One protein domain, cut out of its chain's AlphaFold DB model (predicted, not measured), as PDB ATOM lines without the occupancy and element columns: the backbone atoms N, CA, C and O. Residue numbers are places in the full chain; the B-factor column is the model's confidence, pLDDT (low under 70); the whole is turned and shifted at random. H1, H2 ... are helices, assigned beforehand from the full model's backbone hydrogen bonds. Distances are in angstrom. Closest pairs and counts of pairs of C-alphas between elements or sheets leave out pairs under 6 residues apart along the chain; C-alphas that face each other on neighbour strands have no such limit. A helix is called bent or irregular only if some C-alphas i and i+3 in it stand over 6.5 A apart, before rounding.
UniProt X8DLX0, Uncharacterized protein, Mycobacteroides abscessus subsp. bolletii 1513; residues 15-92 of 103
ATOM      1  N   CYS A  15      93.842 184.559 111.883       70.25
ATOM      2  CA  CYS A  15      94.749 185.188 112.836       70.25
ATOM      3  C   CYS A  15      96.185 184.643 112.673       70.25
ATOM      4  O   CYS A  15      96.377 183.462 112.346       70.25
ATOM      5  N   PRO A  16      97.220 185.456 112.956       66.75
ATOM      6  CA  PRO A  16      98.614 185.016 112.879       66.75
ATOM      7  C   PRO A  16      98.921 183.829 113.806       66.75
ATOM      8  O   PRO A  16      99.805 183.034 113.494       66.75
ATOM      9  N   GLY A  17      98.159 183.649 114.893       70.12
ATOM     10  CA  GLY A  17      98.254 182.477 115.770       70.12
ATOM     11  C   GLY A  17      97.820 181.175 115.088       70.12
ATOM     12  O   GLY A  17      98.541 180.185 115.135       70.12
ATOM     13  N   CYS A  18      96.689 181.180 114.378       74.62
ATOM     14  CA  CYS A  18      96.167 180.010 113.668       74.62
ATOM     15  C   CYS A  18      97.057 179.646 112.456       74.62
ATOM     16  O   CYS A  18      97.320 178.465 112.217       74.62
ATOM     17  N   GLY A  19      97.625 180.643 111.760       74.25
ATOM     18  CA  GLY A  19      98.660 180.432 110.735       74.25
ATOM     19  C   GLY A  19     100.001 179.940 111.301       74.25
ATOM     20  O   GLY A  19     100.628 179.056 110.722       74.25
ATOM     21  N   GLY A  20     100.428 180.454 112.461       75.25
ATOM     22  CA  GLY A  20     101.619 179.977 113.171       75.25
ATOM     23  C   GLY A  20     101.486 178.530 113.651       75.25
ATOM     24  O   GLY A  20     102.439 177.760 113.566       75.25
ATOM     25  N   LEU A  21     100.288 178.127 114.074       76.38
ATOM     26  CA  LEU A  21     100.020 176.762 114.520       76.38
ATOM     27  C   LEU A  21     100.020 175.760 113.351       76.38
ATOM     28  O   LEU A  21     100.577 174.672 113.483       76.38
ATOM     29  N   ARG A  22      99.480 176.143 112.183       78.00
ATOM     30  CA  ARG A  22      99.601 175.352 110.939       78.00
ATOM     31  C   ARG A  22     101.041 175.265 110.447       78.00
ATOM     32  O   ARG A  22     101.479 174.190 110.059       78.00
ATOM     33  N   MET A  23     101.787 176.367 110.522       82.88
ATOM     34  CA  MET A  23     103.217 176.379 110.212       82.88
ATOM     35  C   MET A  23     103.987 175.409 111.115       82.88
ATOM     36  O   MET A  23     104.747 174.592 110.609       82.88
ATOM     37  N   ALA A  24     103.774 175.469 112.433       79.56
ATOM     38  CA  ALA A  24     104.419 174.568 113.385       79.56
ATOM     39  C   ALA A  24     104.046 173.102 113.119       79.56
ATOM     40  O   ALA A  24     104.914 172.234 113.144       79.56
ATOM     41  N   TYR A  25     102.777 172.832 112.799       83.69
ATOM     42  CA  TYR A  25     102.325 171.502 112.396       83.69
ATOM     43  C   TYR A  25     103.060 170.997 111.148       83.69
ATOM     44  O   TYR A  25     103.610 169.898 111.185       83.69
ATOM     45  N   SER A  26     103.140 171.803 110.084       84.12
ATOM     46  CA  SER A  26     103.911 171.470 108.879       84.12
ATOM     47  C   SER A  26     105.388 171.230 109.193       84.12
ATOM     48  O   SER A  26     105.951 170.243 108.727       84.12
ATOM     49  N   LEU A  27     105.994 172.054 110.054       83.62
ATOM     50  CA  LEU A  27     107.387 171.893 110.471       83.62
ATOM     51  C   LEU A  27     107.638 170.549 111.168       83.62
ATOM     52  O   LEU A  27     108.616 169.873 110.869       83.62
ATOM     53  N   MET A  28     106.733 170.147 112.067       85.19
ATOM     54  CA  MET A  28     106.817 168.864 112.776       85.19
ATOM     55  C   MET A  28     106.656 167.658 111.844       85.19
ATOM     56  O   MET A  28     107.158 166.585 112.158       85.19
ATOM     57  N   HIS A  29     105.985 167.829 110.703       88.00
ATOM     58  CA  HIS A  29     105.840 166.791 109.675       88.00
ATOM     59  C   HIS A  29     106.959 166.844 108.620       88.00
ATOM     60  O   HIS A  29     106.920 166.089 107.652       88.00
ATOM     61  N   GLY A  30     107.952 167.724 108.786       86.69
ATOM     62  CA  GLY A  30     109.054 167.902 107.836       86.69
ATOM     63  C   GLY A  30     108.694 168.717 106.587       86.69
ATOM     64  O   GLY A  30     109.524 168.860 105.691       86.69
ATOM     65  N   ASP A  31     107.493 169.293 106.519       87.38
ATOM     66  CA  ASP A  31     107.041 170.116 105.399       87.38
ATOM     67  C   ASP A  31     107.430 171.588 105.600       87.38
ATOM     68  O   ASP A  31     106.648 172.439 106.040       87.38
ATOM     69  N   VAL A  32     108.683 171.904 105.274       84.69
ATOM     70  CA  VAL A  32     109.215 173.275 105.361       84.69
ATOM     71  C   VAL A  32     108.535 174.206 104.352       84.69
ATOM     72  O   VAL A  32     108.318 175.385 104.642       84.69
ATOM     73  N   LEU A  33     108.154 173.689 103.181       82.81
ATOM     74  CA  LEU A  33     107.517 174.489 102.139       82.81
ATOM     75  C   LEU A  33     106.084 174.868 102.541       82.81
ATOM     76  O   LEU A  33     105.687 176.025 102.393       82.81
ATOM     77  N   GLY A  34     105.332 173.935 103.124       79.38
ATOM     78  CA  GLY A  34     104.041 174.200 103.751       79.38
ATOM     79  C   GLY A  34     104.159 175.195 104.901       79.38
ATOM     80  O   GLY A  34     103.396 176.161 104.958       79.38
ATOM     81  N   ALA A  35     105.170 175.049 105.763       79.12
ATOM     82  CA  ALA A  35     105.428 175.998 106.844       79.12
ATOM     83  C   ALA A  35     105.658 177.431 106.323       79.12
ATOM     84  O   ALA A  35     105.044 178.378 106.825       79.12
ATOM     85  N   LEU A  36     106.462 177.591 105.266       78.38
ATOM     86  CA  LEU A  36     106.712 178.888 104.627       78.38
ATOM     87  C   LEU A  36     105.416 179.519 104.092       78.38
ATOM     88  O   LEU A  36     105.188 180.718 104.275       78.38
ATOM     89  N   ARG A  37     104.545 178.708 103.477       74.06
ATOM     90  CA  ARG A  37     103.251 179.162 102.943       74.06
ATOM     91  C   ARG A  37     102.306 179.642 104.042       74.06
ATOM     92  O   ARG A  37     101.630 180.651 103.856       74.06
ATOM     93  N   TYR A  38     102.282 178.967 105.191       71.56
ATOM     94  CA  TYR A  38     101.417 179.362 106.305       71.56
ATOM     95  C   TYR A  38     101.944 180.604 107.042       71.56
ATOM     96  O   TYR A  38     101.179 181.544 107.321       71.56
ATOM     97  N   ASN A  39     103.248 180.661 107.340       76.25
ATOM     98  CA  ASN A  39     103.847 181.805 108.027       76.25
ATOM     99  C   ASN A  39     105.367 181.918 107.803       76.25
ATOM    100  O   ASN A  39     106.160 181.512 108.647       76.25
ATOM    101  N   ALA A  40     105.777 182.539 106.694       76.62
ATOM    102  CA  ALA A  40     107.191 182.714 106.357       76.62
ATOM    103  C   ALA A  40     108.014 183.455 107.427       76.62
ATOM    104  O   ALA A  40     109.116 183.035 107.761       76.62
ATOM    105  N   VAL A  41     107.486 184.532 108.012       72.75
ATOM    106  CA  VAL A  41     108.213 185.288 109.049       72.75
ATOM    107  C   VAL A  41     108.222 184.546 110.380       72.75
ATOM    108  O   VAL A  41     109.236 184.549 111.075       72.75
ATOM    109  N   GLY A  42     107.124 183.862 110.720       73.69
ATOM    110  CA  GLY A  42     107.091 182.951 111.863       73.69
ATOM    111  C   GLY A  42     108.151 181.858 111.734       73.69
ATOM    112  O   GLY A  42     108.867 181.587 112.693       73.69
ATOM    113  N   LEU A  43     108.316 181.303 110.530       80.44
ATOM    114  CA  LEU A  43     109.313 180.281 110.233       80.44
ATOM    115  C   LEU A  43     110.738 180.815 110.422       80.44
ATOM    116  O   LEU A  43     111.543 180.185 111.107       80.44
ATOM    117  N   VAL A  44     111.032 181.996 109.871       80.56
ATOM    118  CA  VAL A  44     112.342 182.653 110.020       80.56
ATOM    119  C   VAL A  44     112.655 182.937 111.490       80.56
ATOM    120  O   VAL A  44     113.768 182.673 111.939       80.56
ATOM    121  N   ALA A  45     111.686 183.427 112.264       77.56
ATOM    122  CA  ALA A  45     111.906 183.710 113.678       77.56
ATOM    123  C   ALA A  45     112.090 182.450 114.525       77.56
ATOM    124  O   ALA A  45     112.953 182.435 115.399       77.56
ATOM    125  N   VAL A  46     111.334 181.382 114.252       79.19
ATOM    126  CA  VAL A  46     111.552 180.083 114.904       79.19
ATOM    127  C   VAL A  46     112.947 179.549 114.578       79.19
ATOM    128  O   VAL A  46     113.654 179.123 115.488       79.19
ATOM    129  N   GLY A  47     113.385 179.636 113.317       82.50
ATOM    130  CA  GLY A  47     114.741 179.251 112.918       82.50
ATOM    131  C   GLY A  47     115.821 180.069 113.632       82.50
ATOM    132  O   GLY A  47     116.777 179.507 114.163       82.50
ATOM    133  N   PHE A  48     115.641 181.388 113.721       79.38
ATOM    134  CA  PHE A  48     116.556 182.269 114.445       79.38
ATOM    135  C   PHE A  48     116.638 181.919 115.938       79.38
ATOM    136  O   PHE A  48     117.735 181.765 116.478       79.38
ATOM    137  N   LEU A  49     115.491 181.729 116.600       78.38
ATOM    138  CA  LEU A  49     115.435 181.316 118.004       78.38
ATOM    139  C   LEU A  49     116.095 179.951 118.225       78.38
ATOM    140  O   LEU A  49     116.813 179.786 119.210       78.38
ATOM    141  N   ALA A  50     115.911 179.002 117.305       81.94
ATOM    142  CA  ALA A  50     116.560 177.696 117.368       81.94
ATOM    143  C   ALA A  50     118.091 177.817 117.291       81.94
ATOM    144  O   ALA A  50     118.793 177.227 118.111       81.94
ATOM    145  N   VAL A  51     118.619 178.637 116.375       81.75
ATOM    146  CA  VAL A  51     120.066 178.901 116.275       81.75
ATOM    147  C   VAL A  51     120.594 179.568 117.545       81.75
ATOM    148  O   VAL A  51     121.622 179.145 118.074       81.75
ATOM    149  N   CYS A  52     119.891 180.573 118.075       79.19
ATOM    150  CA  CYS A  52     120.257 181.213 119.339       79.19
ATOM    151  C   CYS A  52     120.279 180.216 120.498       79.19
ATOM    152  O   CYS A  52     121.215 180.237 121.297       79.19
ATOM    153  N   PHE A  53     119.281 179.336 120.573       78.06
ATOM    154  CA  PHE A  53     119.198 178.305 121.595       78.06
ATOM    155  C   PHE A  53     120.369 177.324 121.494       78.06
ATOM    156  O   PHE A  53     121.030 177.083 122.497       78.06
ATOM    157  N   VAL A  54     120.694 176.835 120.291       83.50
ATOM    158  CA  VAL A  54     121.847 175.942 120.060       83.50
ATOM    159  C   VAL A  54     123.173 176.631 120.390       83.50
ATOM    160  O   VAL A  54     124.047 176.041 121.020       83.50
ATOM    161  N   ALA A  55     123.343 177.896 120.000       82.88
ATOM    162  CA  ALA A  55     124.549 178.655 120.320       82.88
ATOM    163  C   ALA A  55     124.704 178.863 121.836       82.88
ATOM    164  O   ALA A  55     125.812 178.748 122.366       82.88
ATOM    165  N   TRP A  56     123.599 179.141 122.531       81.81
ATOM    166  CA  TRP A  56     123.564 179.267 123.983       81.81
ATOM    167  C   TRP A  56     123.872 177.940 124.681       81.81
ATOM    168  O   TRP A  56     124.745 177.909 125.549       81.81
ATOM    169  N   THR A  57     123.219 176.839 124.293       82.75
ATOM    170  CA  THR A  57     123.465 175.517 124.893       82.75
ATOM    171  C   THR A  57     124.901 175.066 124.665       82.75
ATOM    172  O   THR A  57     125.548 174.619 125.608       82.75
ATOM    173  N   ALA A  58     125.441 175.263 123.461       85.25
ATOM    174  CA  ALA A  58     126.827 174.936 123.153       85.25
ATOM    175  C   ALA A  58     127.818 175.764 123.988       85.25
ATOM    176  O   ALA A  58     128.819 175.231 124.458       85.25
ATOM    177  N   SER A  59     127.529 177.049 124.217       82.75
ATOM    178  CA  SER A  59     128.356 177.908 125.073       82.75
ATOM    179  C   SER A  59     128.309 177.468 126.541       82.75
ATOM    180  O   SER A  59     129.346 177.368 127.195       82.75
ATOM    181  N   ARG A  60     127.125 177.080 127.038       83.31
ATOM    182  CA  ARG A  60     126.970 176.502 128.383       83.31
ATOM    183  C   ARG A  60     127.686 175.163 128.536       83.31
ATOM    184  O   ARG A  60     128.313 174.941 129.565       83.31
ATOM    185  N   TRP A  61     127.638 174.300 127.523       85.50
ATOM    186  CA  TRP A  61     128.368 173.029 127.520       85.50
ATOM    187  C   TRP A  61     129.883 173.204 127.481       85.50
ATOM    188  O   TRP A  61     130.592 172.420 128.102       85.50
ATOM    189  N   ARG A  62     130.389 174.247 126.817       85.19
ATOM    190  CA  ARG A  62     131.820 174.590 126.825       85.19
ATOM    191  C   ARG A  62     132.292 175.250 128.127       85.19
ATOM    192  O   ARG A  62     133.469 175.571 128.238       85.19
ATOM    193  N   GLY A  63     131.406 175.462 129.106       79.69
ATOM    194  CA  GLY A  63     131.741 176.144 130.361       79.69
ATOM    195  C   GLY A  63     131.998 177.644 130.196       79.69
ATOM    196  O   GLY A  63     132.517 178.292 131.104       79.69
ATOM    197  N   GLU A  64     131.631 178.220 129.050       77.50
ATOM    198  CA  GLU A  64     131.792 179.642 128.777       77.50
ATOM    199  C   GLU A  64     130.695 180.409 129.535       77.50
ATOM    200  O   GLU A  64     129.523 180.420 129.151       77.50
ATOM    201  N   SER A  65     131.054 181.066 130.643       65.19
ATOM    202  CA  SER A  65     130.102 181.869 131.433       65.19
ATOM    203  C   SER A  65     129.701 183.182 130.741       65.19
ATOM    204  O   SER A  65     128.742 183.835 131.148       65.19
ATOM    205  N   GLY A  66     130.409 183.547 129.668       67.31
ATOM    206  CA  GLY A  66     130.274 184.807 128.945       67.31
ATOM    207  C   GLY A  66     129.542 184.707 127.608       67.31
ATOM    208  O   GLY A  66     129.962 185.378 126.666       67.31
ATOM    209  N   TRP A  67     128.481 183.896 127.481       67.38
ATOM    210  CA  TRP A  67     127.647 183.920 126.267       67.38
ATOM    211  C   TRP A  67     127.015 185.305 126.088       67.38
ATOM    212  O   TRP A  67     125.992 185.636 126.687       67.38
ATOM    213  N   ASN A  68     127.666 186.132 125.277       66.94
ATOM    214  CA  ASN A  68     127.298 187.518 125.022       66.94
ATOM    215  C   ASN A  68     127.464 187.807 123.521       66.94
ATOM    216  O   ASN A  68     128.386 188.522 123.118       66.94
ATOM    217  N   PRO A  69     126.618 187.201 122.669       69.44
ATOM    218  CA  PRO A  69     126.707 187.409 121.237       69.44
ATOM    219  C   PRO A  69     126.467 188.887 120.884       69.44
ATOM    220  O   PRO A  69     125.492 189.483 121.353       69.44
ATOM    221  N   PRO A  70     127.303 189.493 120.022       68.69
ATOM    222  CA  PRO A  70     127.206 190.913 119.686       68.69
ATOM    223  C   PRO A  70     125.867 191.290 119.030       68.69
ATOM    224  O   PRO A  70     125.416 192.424 119.167       68.69
ATOM    225  N   TRP A  71     125.178 190.337 118.392       69.94
ATOM    226  CA  TRP A  71     123.847 190.533 117.805       69.94
ATOM    227  C   TRP A  71     122.688 190.514 118.819       69.94
ATOM    228  O   TRP A  71     121.593 190.942 118.472       69.94
ATOM    229  N   LEU A  72     122.893 190.081 120.072       69.62
ATOM    230  CA  LEU A  72     121.928 190.315 121.164       69.62
ATOM    231  C   LEU A  72     122.247 191.588 121.968       69.62
ATOM    232  O   LEU A  72     121.522 191.918 122.906       69.62
ATOM    233  N   ARG A  73     123.304 192.330 121.615       67.75
ATOM    234  CA  ARG A  73     123.700 193.563 122.306       67.75
ATOM    235  C   ARG A  73     123.036 194.804 121.704       67.75
ATOM    236  O   ARG A  73     122.769 194.880 120.506       67.75
ATOM    237  N   GLY A  74     122.826 195.819 122.542       71.88
ATOM    238  CA  GLY A  74     122.366 197.139 122.106       71.88
ATOM    239  C   GLY A  74     120.936 197.132 121.562       71.88
ATOM    240  O   GLY A  74     120.035 196.557 122.166       71.88
ATOM    241  N   ARG A  75     120.707 197.806 120.429       74.44
ATOM    242  CA  ARG A  75     119.361 197.969 119.848       74.44
ATOM    243  C   ARG A  75     118.911 196.781 118.997       74.44
ATOM    244  O   ARG A  75     117.742 196.713 118.650       74.44
ATOM    245  N   THR A  76     119.798 195.848 118.669       74.19
ATOM    246  CA  THR A  76     119.505 194.710 117.785       74.19
ATOM    247  C   THR A  76     118.334 193.837 118.257       74.19
ATOM    248  O   THR A  76     117.428 193.623 117.452       74.19
ATOM    249  N   PRO A  77     118.239 193.394 119.530       72.69
ATOM    250  CA  PRO A  77     117.070 192.637 119.990       72.69
ATOM    251  C   PRO A  77     115.780 193.466 119.943       72.69
ATOM    252  O   PRO A  77     114.726 192.934 119.608       72.69
ATOM    253  N   ALA A  78     115.860 194.774 120.207       75.00
ATOM    254  CA  ALA A  78     114.715 195.672 120.087       75.00
ATOM    255  C   ALA A  78     114.273 195.826 118.624       75.00
ATOM    256  O   ALA A  78     113.081 195.800 118.352       75.00
ATOM    257  N   ILE A  79     115.209 195.912 117.674       76.88
ATOM    258  CA  ILE A  79     114.911 195.942 116.236       76.88
ATOM    259  C   ILE A  79     114.253 194.628 115.808       76.88
ATOM    260  O   ILE A  79     113.231 194.667 115.135       76.88
ATOM    261  N   ILE A  80     114.777 193.476 116.239       73.31
ATOM    262  CA  ILE A  80     114.178 192.164 115.948       73.31
ATOM    263  C   ILE A  80     112.754 192.090 116.510       73.31
ATOM    264  O   ILE A  80     111.834 191.713 115.788       73.31
ATOM    265  N   ALA A  81     112.550 192.503 117.764       73.81
ATOM    266  CA  ALA A  81     111.232 192.527 118.391       73.81
ATOM    267  C   ALA A  81     110.269 193.483 117.672       73.81
ATOM    268  O   ALA A  81     109.135 193.107 117.391       73.81
ATOM    269  N   VAL A  82     110.719 194.689 117.315       78.75
ATOM    270  CA  VAL A  82     109.920 195.674 116.573       78.75
ATOM    271  C   VAL A  82     109.558 195.154 115.191       78.75
ATOM    272  O   VAL A  82     108.402 195.263 114.812       78.75
ATOM    273  N   VAL A  83     110.490 194.548 114.455       76.69
ATOM    274  CA  VAL A  83     110.206 193.940 113.145       76.69
ATOM    275  C   VAL A  83     109.191 192.808 113.290       76.69
ATOM    276  O   VAL A  83     108.261 192.712 112.492       76.69
ATOM    277  N   PHE A  84     109.321 191.986 114.333       71.94
ATOM    278  CA  PHE A  84     108.399 190.885 114.589       71.94
ATOM    279  C   PHE A  84     106.987 191.378 114.935       71.94
ATOM    280  O   PHE A  84     106.006 190.901 114.365       71.94
ATOM    281  N   VAL A  85     106.883 192.377 115.813       71.00
ATOM    282  CA  VAL A  85     105.617 193.017 116.198       71.00
ATOM    283  C   VAL A  85     105.011 193.776 115.021       71.00
ATOM    284  O   VAL A  85     103.827 193.613 114.743       71.00
ATOM    285  N   ALA A  86     105.806 194.549 114.282       73.00
ATOM    286  CA  ALA A  86     105.365 195.271 113.094       73.00
ATOM    287  C   ALA A  86     104.830 194.306 112.035       73.00
ATOM    288  O   ALA A  86     103.766 194.552 111.479       73.00
ATOM    289  N   TRP A  87     105.494 193.170 111.805       69.06
ATOM    290  CA  TRP A  87     104.975 192.126 110.924       69.06
ATOM    291  C   TRP A  87     103.650 191.538 111.426       69.06
ATOM    292  O   TRP A  87     102.727 191.331 110.636       69.06
ATOM    293  N   PHE A  88     103.530 191.304 112.736       66.19
ATOM    294  CA  PHE A  88     102.293 190.833 113.365       66.19
ATOM    295  C   PHE A  88     101.134 191.816 113.147       66.19
ATOM    296  O   PHE A  88     100.022 191.396 112.833       66.19
ATOM    297  N   VAL A  89     101.421 193.117 113.257       66.44
ATOM    298  CA  VAL A  89     100.472 194.209 113.005       66.44
ATOM    299  C   VAL A  89     100.141 194.309 111.517       66.44
ATOM    300  O   VAL A  89      98.968 194.378 111.178       66.44
ATOM    301  N   ILE A  90     101.119 194.227 110.612       66.19
ATOM    302  CA  ILE A  90     100.897 194.255 109.154       66.19
ATOM    303  C   ILE A  90     100.005 193.088 108.708       66.19
ATOM    304  O   ILE A  90      99.087 193.288 107.919       66.19
ATOM    305  N   ARG A  91     100.206 191.884 109.261       60.91
ATOM    306  CA  ARG A  91      99.327 190.716 109.041       60.91
ATOM    307  C   ARG A  91      97.917 190.895 109.614       60.91
ATOM    308  O   ARG A  91      97.023 190.154 109.215       60.91
ATOM    309  N   LEU A  92      97.727 191.830 110.544       58.56
ATOM    310  CA  LEU A  92      96.430 192.173 111.128       58.56
ATOM    311  C   LEU A  92      95.681 193.232 110.298       58.56
ATOM    312  O   LEU A  92      94.472 193.372 110.463       58.56
TER     313      LEU A  92
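AT A GLANCE: This is residues 15 to 92 of the 103 residues of an uncharacterized protein of Mycobacteroides abscessus subsp. bolletii 1513 (UniProt X8DLX0). The domain is an open, flat frame of three helices: the short H1 stands at one end with the first turns of the long H2 folded back beside it, the rest of H2 runs away from that end as a long arm, and after a wide loop H3 runs back along the arm with a gap between. A kink of 121 degrees near residue 39 lies where H2 turns from its first turns into the arm. The printed part has 78 residues, with H1, H2 and H3 in that order along it and no named strand; its class is all helix, meaning that the named elements are helices. It is loose, with a radius of gyration of the C-alphas of 14.9 A, and the C-alphas span 40 by 30 by 15 A.

HOW THE PARTS SIT: H1, residues 16 to 28, touches H2, residues 32 to 61. Their closest C-alphas are those of Met 23 and Ala 35, 4.0 A apart, and H2 touches H1 with residues 32 to 43 alone. H2 is irregular: C-alphas 38 and 41 are 9.4 A apart, and its line is a rough one. By these lines H1 and H2 run the same way at a steep tilt of 69.8 degrees, only just short of about perpendicular. H3, residues 76 to 90, touches no helix, but is near H2. H2 and H3 are close but not clearly touching, with the C-alphas of Val 41 and Trp 87 closest at 7.8 A; they run opposite ways at a shallow tilt of 20 degrees. H1 and H3 are also close but not clearly touching, with the C-alphas of Pro 16 and Phe 88 closest at 6.9 A. They run opposite ways at a steep tilt of 68 degrees, only just short of about perpendicular. In H1 and H3 every O i to N i+4 pair is within hydrogen-bond range; in H2 it is 24 of 26.

IN THESE COORDINATES: H1 begins at C-alpha 16, at (98.614, 185.016, 112.879), and measures 18.1 A from first to last C-alpha. H2 measures 29.3 A and ends at C-alpha 61, at (128.368, 173.029, 127.520). H3 measures 20.5 A and ends at C-alpha 90, at (100.897, 194.255, 109.154).

THE WHOLE: The two C-alphas farthest apart are those of Gly 63 and Leu 92, at 43.3 A, while those of Cys 15 and Leu 92, the first and last printed, are 7.4 A apart. The printed part has no cut. The link from H1 to H2 is tight, with 3 residues; the link from H2 to H3 is long, with 14 residues, 62 to 75. Residues 73 to 79, of which 76 to 79 belong to H3, stand free. The mean pLDDT of the printed part is 76.3, and it is under 70 at residue 16, residues 65 to 73 and residues 87 to 92.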